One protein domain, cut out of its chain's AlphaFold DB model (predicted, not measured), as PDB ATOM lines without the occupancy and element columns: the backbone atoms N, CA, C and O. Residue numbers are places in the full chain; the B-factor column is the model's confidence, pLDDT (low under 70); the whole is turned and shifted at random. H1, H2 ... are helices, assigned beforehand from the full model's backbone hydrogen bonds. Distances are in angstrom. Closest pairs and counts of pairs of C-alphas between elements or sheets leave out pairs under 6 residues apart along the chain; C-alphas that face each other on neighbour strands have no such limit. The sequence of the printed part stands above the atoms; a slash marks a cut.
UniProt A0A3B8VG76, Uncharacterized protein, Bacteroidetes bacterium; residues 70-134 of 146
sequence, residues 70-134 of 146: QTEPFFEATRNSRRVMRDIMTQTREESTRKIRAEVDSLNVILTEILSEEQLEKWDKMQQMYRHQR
ATOM      1  N   GLN A  70     -59.559  37.941  78.917       94.31
ATOM      2  CA  GLN A  70     -59.686  37.489  77.522       94.31
ATOM      3  C   GLN A  70     -58.633  38.089  76.587       94.31
ATOM      4  O   GLN A  70     -58.302  37.498  75.556       94.31
ATOM      5  N   THR A  71     -58.104  39.262  76.936       93.88
ATOM      6  CA  THR A  71     -57.246  40.058  76.052       93.88
ATOM      7  C   THR A  71     -55.981  39.302  75.640       93.88
ATOM      8  O   THR A  71     -55.695  39.179  74.448       93.88
ATOM      9  N   GLU A  72     -55.209  38.774  76.593       94.94
ATOM     10  CA  GLU A  72     -53.952  38.084  76.265       94.94
ATOM     11  C   GLU A  72     -54.180  36.768  75.494       94.94
ATOM     12  O   GLU A  72     -53.588  36.630  74.415       94.94
ATOM     13  N   PRO A  73     -55.089  35.863  75.924       96.56
ATOM     14  CA  PRO A  73     -55.406  34.649  75.164       96.56
ATOM     15  C   PRO A  73     -55.857  34.925  73.722       96.56
ATOM     16  O   PRO A  73     -55.447  34.225  72.793       96.56
ATOM     17  N   PHE A  74     -56.653  35.978  73.494       95.81
ATOM     18  CA  PHE A  74     -57.098  36.371  72.155       95.81
ATOM     19  C   PHE A  74     -55.925  36.755  71.236       95.81
ATOM     20  O   PHE A  74     -55.810  36.283  70.095       95.81
ATOM     21  N   PHE A  75     -55.018  37.606  71.723       94.50
ATOM     22  CA  PHE A  75     -53.866  38.040  70.931       94.50
ATOM     23  C   PHE A  75     -52.827  36.938  70.750       94.50
ATOM     24  O   PHE A  75     -52.125  36.923  69.735       94.50
ATOM     25  N   GLU A  76     -52.702  36.020  71.705       95.12
ATOM     26  CA  GLU A  76     -51.884  34.819  71.555       95.12
ATOM     27  C   GLU A  76     -52.426  33.911  70.444       95.12
ATOM     28  O   GLU A  76     -51.685  33.573  69.516       95.12
ATOM     29  N   ALA A  77     -53.731  33.617  70.450       94.00
ATOM     30  CA  ALA A  77     -54.380  32.832  69.399       94.00
ATOM     31  C   ALA A  77     -54.205  33.474  68.011       94.00
ATOM     32  O   ALA A  77     -53.857  32.798  67.037       94.00
ATOM     33  N   THR A  78     -54.350  34.799  67.924       93.19
ATOM     34  CA  THR A  78     -54.147  35.553  66.678       93.19
ATOM     35  C   THR A  78     -52.695  35.479  66.191       93.19
ATOM     36  O   THR A  78     -52.447  35.267  65.001       93.19
ATOM     37  N   ARG A  79     -51.713  35.624  67.091       92.81
ATOM     38  CA  ARG A  79     -50.283  35.473  66.762       92.81
ATOM     39  C   ARG A  79     -49.967  34.061  66.278       92.81
ATOM     40  O   ARG A  79     -49.252  33.916  65.285       92.81
ATOM     41  N   ASN A  80     -50.520  33.044  66.934       95.00
ATOM     42  CA  ASN A  80     -50.322  31.652  66.548       95.00
ATOM     43  C   ASN A  80     -50.907  31.360  65.158       95.00
ATOM     44  O   ASN A  80     -50.214  30.818  64.302       95.00
ATOM     45  N   SER A  81     -52.135  31.813  64.894       91.38
ATOM     46  CA  SER A  81     -52.774  31.685  63.577       91.38
ATOM     47  C   SER A  81     -51.941  32.340  62.467       91.38
ATOM     48  O   SER A  81     -51.669  31.724  61.436       91.38
ATOM     49  N   ARG A  82     -51.428  33.559  62.701       91.88
ATOM     50  CA  ARG A  82     -50.532  34.242  61.750       91.88
ATOM     51  C   ARG A  82     -49.239  33.468  61.495       91.88
ATOM     52  O   ARG A  82     -48.764  33.465  60.361       91.88
ATOM     53  N   ARG A  83     -48.659  32.845  62.526       93.75
ATOM     54  CA  ARG A  83     -47.458  32.008  62.390       93.75
ATOM     55  C   ARG A  83     -47.752  30.792  61.513       93.75
ATOM     56  O   ARG A  83     -47.099  30.634  60.493       93.75
ATOM     57  N   VAL A  84     -48.793  30.028  61.844       93.94
ATOM     58  CA  VAL A  84     -49.207  28.841  61.078       93.94
ATOM     59  C   VAL A  84     -49.473  29.197  59.615       93.94
ATOM     60  O   VAL A  84     -48.980  28.528  58.713       93.94
ATOM     61  N   MET A  85     -50.196  30.290  59.363       88.88
ATOM     62  CA  MET A  85     -50.471  30.746  58.001       88.88
ATOM     63  C   MET A  85     -49.185  31.086  57.235       88.88
ATOM     64  O   MET A  85     -49.035  30.710  56.072       88.88
ATOM     65  N   ARG A  86     -48.235  31.775  57.879       91.12
ATOM     66  CA  ARG A  86     -46.931  32.084  57.278       91.12
ATOM     67  C   ARG A  86     -46.166  30.811  56.929       91.12
ATOM     68  O   ARG A  86     -45.597  30.739  55.841       91.12
ATOM     69  N   ASP A  87     -46.161  29.831  57.821       91.69
ATOM     70  CA  ASP A  87     -45.455  28.568  57.614       91.69
ATOM     71  C   ASP A  87     -46.063  27.799  56.429       91.69
ATOM     72  O   ASP A  87     -45.335  27.411  55.515       91.69
ATOM     73  N   ILE A  88     -47.400  27.708  56.356       88.62
ATOM     74  CA  ILE A  88     -48.124  27.101  55.223       88.62
ATOM     75  C   ILE A  88     -47.772  27.797  53.905       88.62
ATOM     76  O   ILE A  88     -47.447  27.135  52.916       88.62
ATOM     77  N   MET A  89     -47.816  29.132  53.871       86.75
ATOM     78  CA  MET A  89     -47.481  29.894  52.665       86.75
ATOM     79  C   MET A  89     -46.027  29.676  52.241       86.75
ATOM     80  O   MET A  89     -45.746  29.550  51.050       86.75
ATOM     81  N   THR A  90     -45.108  29.614  53.205       88.50
ATOM     82  CA  THR A  90     -43.676  29.415  52.951       88.50
ATOM     83  C   THR A  90     -43.437  28.033  52.353       88.50
ATOM     84  O   THR A  90     -42.852  27.923  51.277       88.50
ATOM     85  N   GLN A  91     -44.003  26.991  52.965       87.62
ATOM     86  CA  GLN A  91     -43.926  25.620  52.462       87.62
ATOM     87  C   GLN A  91     -44.543  25.485  51.061       87.62
ATOM     88  O   GLN A  91     -43.935  24.907  50.156       87.62
ATOM     89  N   THR A  92     -45.723  26.074  50.849       88.75
ATOM     90  CA  THR A  92     -46.416  26.063  49.550       88.75
ATOM     91  C   THR A  92     -45.579  26.750  48.473       88.75
ATOM     92  O   THR A  92     -45.478  26.264  47.343       88.75
ATOM     93  N   ARG A  93     -44.938  27.875  48.813       84.19
ATOM     94  CA  ARG A  93     -44.056  28.610  47.900       84.19
ATOM     95  C   ARG A  93     -42.836  27.780  47.517       84.19
ATOM     96  O   ARG A  93     -42.472  27.758  46.341       84.19
ATOM     97  N   GLU A  94     -42.215  27.099  48.473       87.38
ATOM     98  CA  GLU A  94     -41.052  26.240  48.227       87.38
ATOM     99  C   GLU A  94     -41.399  25.039  47.347       87.38
ATOM    100  O   GLU A  94     -40.668  24.717  46.408       87.38
ATOM    101  N   GLU A  95     -42.524  24.377  47.611       89.25
ATOM    102  CA  GLU A  95     -43.016  23.281  46.776       89.25
ATOM    103  C   GLU A  95     -43.336  23.753  45.352       89.25
ATOM    104  O   GLU A  95     -42.873  23.156  44.379       89.25
ATOM    105  N   SER A  96     -44.056  24.868  45.226       84.44
ATOM    106  CA  SER A  96     -44.405  25.450  43.926       84.44
ATOM    107  C   SER A  96     -43.157  25.844  43.140       84.44
ATOM    108  O   SER A  96     -43.042  25.536  41.959       84.44
ATOM    109  N   THR A  97     -42.181  26.467  43.803       87.56
ATOM    110  CA  THR A  97     -40.907  26.850  43.180       87.56
ATOM    111  C   THR A  97     -40.142  25.621  42.690       87.56
ATOM    112  O   THR A  97     -39.585  25.654  41.595       87.56
ATOM    113  N   ARG A  98     -40.132  24.525  43.460       90.56
ATOM    114  CA  ARG A  98     -39.511  23.261  43.037       90.56
ATOM    115  C   ARG A  98     -40.192  22.672  41.803       90.56
ATOM    116  O   ARG A  98     -39.495  22.341  40.851       90.56
ATOM    117  N   LYS A  99     -41.528  22.603  41.791       86.81
ATOM    118  CA  LYS A  99     -42.306  22.107  40.642       86.81
ATOM    119  C   LYS A  99     -42.071  22.947  39.388       86.81
ATOM    120  O   LYS A  99     -41.768  22.401  38.339       86.81
ATOM    121  N   ILE A 100     -42.123  24.274  39.512       87.25
ATOM    122  CA  ILE A 100     -41.873  25.187  38.389       87.25
ATOM    123  C   ILE A 100     -40.464  24.988  37.823       87.25
ATOM    124  O   ILE A 100     -40.308  24.947  36.609       87.25
ATOM    125  N   ARG A 101     -39.440  24.855  38.677       86.94
ATOM    126  CA  ARG A 101     -38.070  24.592  38.209       86.94
ATOM    127  C   ARG A 101     -37.977  23.270  37.453       86.94
ATOM    128  O   ARG A 101     -37.458  23.271  36.349       86.94
ATOM    129  N   ALA A 102     -38.545  22.196  38.000       89.62
ATOM    130  CA  ALA A 102     -38.543  20.892  37.342       89.62
ATOM    131  C   ALA A 102     -39.222  20.931  35.958       89.62
ATOM    132  O   ALA A 102     -38.694  20.369  35.005       89.62
ATOM    133  N   GLU A 103     -40.347  21.639  35.826       89.31
ATOM    134  CA  GLU A 103     -41.028  21.813  34.535       89.31
ATOM    135  C   GLU A 103     -40.221  22.669  33.551       89.31
ATOM    136  O   GLU A 103     -40.172  22.364  32.362       89.31
ATOM    137  N   VAL A 104     -39.556  23.727  34.027       87.25
ATOM    138  CA  VAL A 104     -38.663  24.546  33.188       87.25
ATOM    139  C   VAL A 104     -37.472  23.724  32.697       87.25
ATOM    140  O   VAL A 104     -37.123  23.809  31.522       87.25
ATOM    141  N   ASP A 105     -36.871  22.914  33.567       88.00
ATOM    142  CA  ASP A 105     -35.747  22.048  33.209       88.00
ATOM    143  C   ASP A 105     -36.184  20.970  32.206       88.00
ATOM    144  O   ASP A 105     -35.514  20.758  31.197       88.00
ATOM    145  N   SER A 106     -37.352  20.357  32.425       91.19
ATOM    146  CA  SER A 106     -37.974  19.407  31.493       91.19
ATOM    147  C   SER A 106     -38.230  20.038  30.121       91.19
ATOM    148  O   SER A 106     -37.843  19.486  29.090       91.19
ATOM    149  N   LEU A 107     -38.810  21.242  30.097       88.25
ATOM    150  CA  LEU A 107     -39.034  21.986  28.862       88.25
ATOM    151  C   LEU A 107     -37.716  22.278  28.138       88.25
ATOM    152  O   LEU A 107     -37.662  22.137  26.921       88.25
ATOM    153  N   ASN A 108     -36.658  22.657  28.858       86.31
ATOM    154  CA  ASN A 108     -35.354  22.914  28.246       86.31
ATOM    155  C   ASN A 108     -34.800  21.666  27.548       86.31
ATOM    156  O   ASN A 108     -34.344  21.783  26.415       86.31
ATOM    157  N   VAL A 109     -34.899  20.483  28.164       90.88
ATOM    158  CA  VAL A 109     -34.490  19.216  27.525       90.88
ATOM    159  C   VAL A 109     -35.264  18.996  26.224       90.88
ATOM    160  O   VAL A 109     -34.657  18.807  25.171       90.88
ATOM    161  N   ILE A 110     -36.591  19.127  26.261       91.81
ATOM    162  CA  ILE A 110     -37.443  18.971  25.071       91.81
ATOM    163  C   ILE A 110     -37.065  19.988  23.983       91.81
ATOM    164  O   ILE A 110     -36.989  19.651  22.802       91.81
ATOM    165  N   LEU A 111     -36.797  21.240  24.357       90.38
ATOM    166  CA  LEU A 111     -36.399  22.273  23.403       90.38
ATOM    167  C   LEU A 111     -35.050  21.965  22.751       90.38
ATOM    168  O   LEU A 111     -34.908  22.244  21.563       90.38
ATOM    169  N   THR A 112     -34.096  21.358  23.468       91.62
ATOM    170  CA  THR A 112     -32.815  20.941  22.867       91.62
ATOM    171  C   THR A 112     -32.947  19.814  21.847       91.62
ATOM    172  O   THR A 112     -32.095  19.688  20.974       91.62
ATOM    173  N   GLU A 113     -34.020  19.023  21.917       93.00
ATOM    174  CA  GLU A 113     -34.307  17.978  20.929       93.00
ATOM    175  C   GLU A 113     -35.029  18.525  19.686       93.00
ATOM    176  O   GLU A 113     -34.852  18.006  18.585       93.00
ATOM    177  N   ILE A 114     -35.858  19.564  19.852       94.62
ATOM    178  CA  ILE A 114     -36.703  20.116  18.779       94.62
ATOM    179  C   ILE A 114     -35.996  21.228  17.998       94.62
ATOM    180  O   ILE A 114     -36.197  21.363  16.790       94.62
ATOM    181  N   LEU A 115     -35.227  22.069  18.688       93.56
ATOM    182  CA  LEU A 115     -34.632  23.274  18.122       93.56
ATOM    183  C   LEU A 115     -33.175  23.042  17.724       93.56
ATOM    184  O   LEU A 115     -32.428  22.351  18.410       93.56
ATOM    185  N   SER A 116     -32.747  23.686  16.637       93.69
ATOM    186  CA  SER A 116     -31.322  23.784  16.321       93.69
ATOM    187  C   SER A 116     -30.598  24.721  17.295       93.69
ATOM    188  O   SER A 116     -31.217  25.569  17.942       93.69
ATOM    189  N   GLU A 117     -29.268  24.633  17.357       91.88
ATOM    190  CA  GLU A 117     -28.441  25.496  18.217       91.88
ATOM    191  C   GLU A 117     -28.712  26.996  17.988       91.88
ATOM    192  O   GLU A 117     -28.897  27.755  18.938       91.88
ATOM    193  N   GLU A 118     -28.844  27.426  16.727       92.50
ATOM    194  CA  GLU A 118     -29.141  28.827  16.389       92.50
ATOM    195  C   GLU A 118     -30.548  29.257  16.856       92.50
ATOM    196  O   GLU A 118     -30.784  30.416  17.212       92.50
ATOM    197  N   GLN A 119     -31.515  28.333  16.856       89.75
ATOM    198  CA  GLN A 119     -32.876  28.592  17.332       89.75
ATOM    199  C   GLN A 119     -32.939  28.666  18.862       89.75
ATOM    200  O   GLN A 119     -33.651  29.525  19.389       89.75
ATOM    201  N   LEU A 120     -32.167  27.832  19.567       92.38
ATOM    202  CA  LEU A 120     -32.010  27.898  21.024       92.38
ATOM    203  C   LEU A 120     -31.408  29.234  21.462       92.38
ATOM    204  O   LEU A 120     -31.940  29.885  22.358       92.38
ATOM    205  N   GLU A 121     -30.368  29.709  20.776       92.56
ATOM    206  CA  GLU A 121     -29.740  30.989  21.112       92.56
ATOM    207  C   GLU A 121     -30.718  32.172  20.949       92.56
ATOM    208  O   GLU A 121     -30.762  33.095  21.771       92.56
ATOM    209  N   LYS A 122     -31.555  32.141  19.901       91.94
ATOM    210  CA  LYS A 122     -32.621  33.138  19.700       91.94
ATOM    211  C   LYS A 122     -33.680  33.056  20.799       91.94
ATOM    212  O   LYS A 122     -34.121  34.097  21.291       91.94
ATOM    213  N   TRP A 123     -34.071  31.847  21.199       88.94
ATOM    214  CA  TRP A 123     -35.005  31.625  22.302       88.94
ATOM    215  C   TRP A 123     -34.477  32.186  23.628       88.94
ATOM    216  O   TRP A 123     -35.180  32.955  24.288       88.94
ATOM    217  N   ASP A 124     -33.221  31.904  23.969       88.56
ATOM    218  CA  ASP A 124     -32.587  32.408  25.189       88.56
ATOM    219  C   ASP A 124     -32.512  33.934  25.208       88.56
ATOM    220  O   ASP A 124     -32.843  34.567  26.218       88.56
ATOM    221  N   LYS A 125     -32.160  34.554  24.076       89.06
ATOM    222  CA  LYS A 125     -32.175  36.017  23.926       89.06
ATOM    223  C   LYS A 125     -33.572  36.600  24.148       89.06
ATOM    224  O   LYS A 125     -33.702  37.606  24.849       89.06
ATOM    225  N   MET A 126     -34.626  35.970  23.620       85.75
ATOM    226  CA  MET A 126     -36.004  36.399  23.894       85.75
ATOM    227  C   MET A 126     -36.343  36.295  25.384       85.75
ATOM    228  O   MET A 126     -36.847  37.257  25.964       85.75
ATOM    229  N   GLN A 127     -36.024  35.170  26.031       84.12
ATOM    230  CA  GLN A 127     -36.287  34.969  27.461       84.12
ATOM    231  C   GLN A 127     -35.556  35.995  28.335       84.12
ATOM    232  O   GLN A 127     -36.139  36.545  29.274       84.12
ATOM    233  N   GLN A 128     -34.302  36.310  28.010       81.69
ATOM    234  CA  GLN A 128     -33.540  37.345  28.708       81.69
ATOM    235  C   GLN A 128     -34.187  38.724  28.553       81.69
ATOM    236  O   GLN A 128     -34.361  39.417  29.558       81.69
ATOM    237  N   MET A 129     -34.627  39.097  27.346       77.69
ATOM    238  CA  MET A 129     -35.343  40.358  27.127       77.69
ATOM    239  C   MET A 129     -36.637  40.439  27.949       77.69
ATOM    240  O   MET A 129     -36.888  41.462  28.587       77.69
ATOM    241  N   TYR A 130     -37.420  39.358  28.025       75.12
ATOM    242  CA  TYR A 130     -38.629  39.320  28.859       75.12
ATOM    243  C   TYR A 130     -38.332  39.416  30.361       75.12
ATOM    244  O   TYR A 130     -39.102  40.032  31.102       75.12
ATOM    245  N   ARG A 131     -37.210  38.851  30.828       73.62
ATOM    246  CA  ARG A 131     -36.751  39.009  32.219       73.62
ATOM    247  C   ARG A 131     -36.346  40.455  32.519       73.62
ATOM    248  O   ARG A 131     -36.709  40.971  33.570       73.62
ATOM    249  N   HIS A 132     -35.671  41.127  31.586       65.69
ATOM    250  CA  HIS A 132     -35.215  42.511  31.759       65.69
ATOM    251  C   HIS A 132     -36.368  43.521  31.682       65.69
ATOM    252  O   HIS A 132     -36.409  44.456  32.478       65.69
ATOM    253  N   GLN A 133     -37.364  43.297  30.817       62.62
ATOM    254  CA  GLN A 133     -38.581  44.123  30.769       62.62
ATOM    255  C   GLN A 133     -39.451  43.994  32.031       62.62
ATOM    256  O   GLN A 133     -40.269  44.870  32.309       62.62
ATOM    257  N   ARG A 134     -39.269  42.929  32.822       56.94
ATOM    258  CA  ARG A 134     -39.919  42.755  34.130       56.94
ATOM    259  C   ARG A 134     -39.136  43.356  35.308       56.94
ATOM    260  O   ARG A 134     -39.675  43.348  36.412       56.94
TER     261      ARG A 134
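This is residues 70 to 134 of the 146 residues of an uncharacterized protein of Bacteroidetes bacterium (UniProt A0A3B8VG76). A long helix, H1, is followed at its far end by a short helix, H2, which folds back beside the last part of H1 and spreads away from it, making a narrow V with one long arm and one short arm. The two arms come near each other only by the closed end of the V, and most of H1, residues 70 to 107, sticks out with nothing beside it. The printed part has 65 residues with two named helices, H1 then H2, and no named strand, and its class is all helix. The whole is extended, with a radius of gyration of the C-alphas of 21.4 A, and the C-alphas span 69 by 25 by 7 A along their three main axes, with H1, 65.4 A from first to last C-alpha, making most of the longest span.

H1 is residues 70 to 114, 65.4 A from first to last C-alpha. It begins at C-alpha 70, at (-59.686, 37.489, 77.522), and ends at C-alpha 114, at (-36.703, 20.116, 18.779). H2 is residues 117 to 133, 24.6 A from first to last C-alpha, and ends at C-alpha 133, at (-38.581, 44.123, 30.769).

A tight link of two residues joins H1 to H2. The two helices are close but not clearly touching, with 2 pairs of C-alphas within 8 A. Their closest C-alphas, those of Thr 112 and Leu 120, are 7.2 A apart. They run opposite ways at a shallow tilt of 27 degrees, and their centres are 28.3 A apart. Residues 124 to 134, of which 124 to 133 belong to H2, stand free, as do residues 70 to 107 of H1. In H1 and H2 every O i to N i+4 pair is within hydrogen-bond range.

The two C-alphas farthest apart, those of Gln 70 and Glu 118, are 68.9 A apart. The printed part has no cut. The mean pLDDT of the printed part is 88.4, and residues 132 to 134 are under 70.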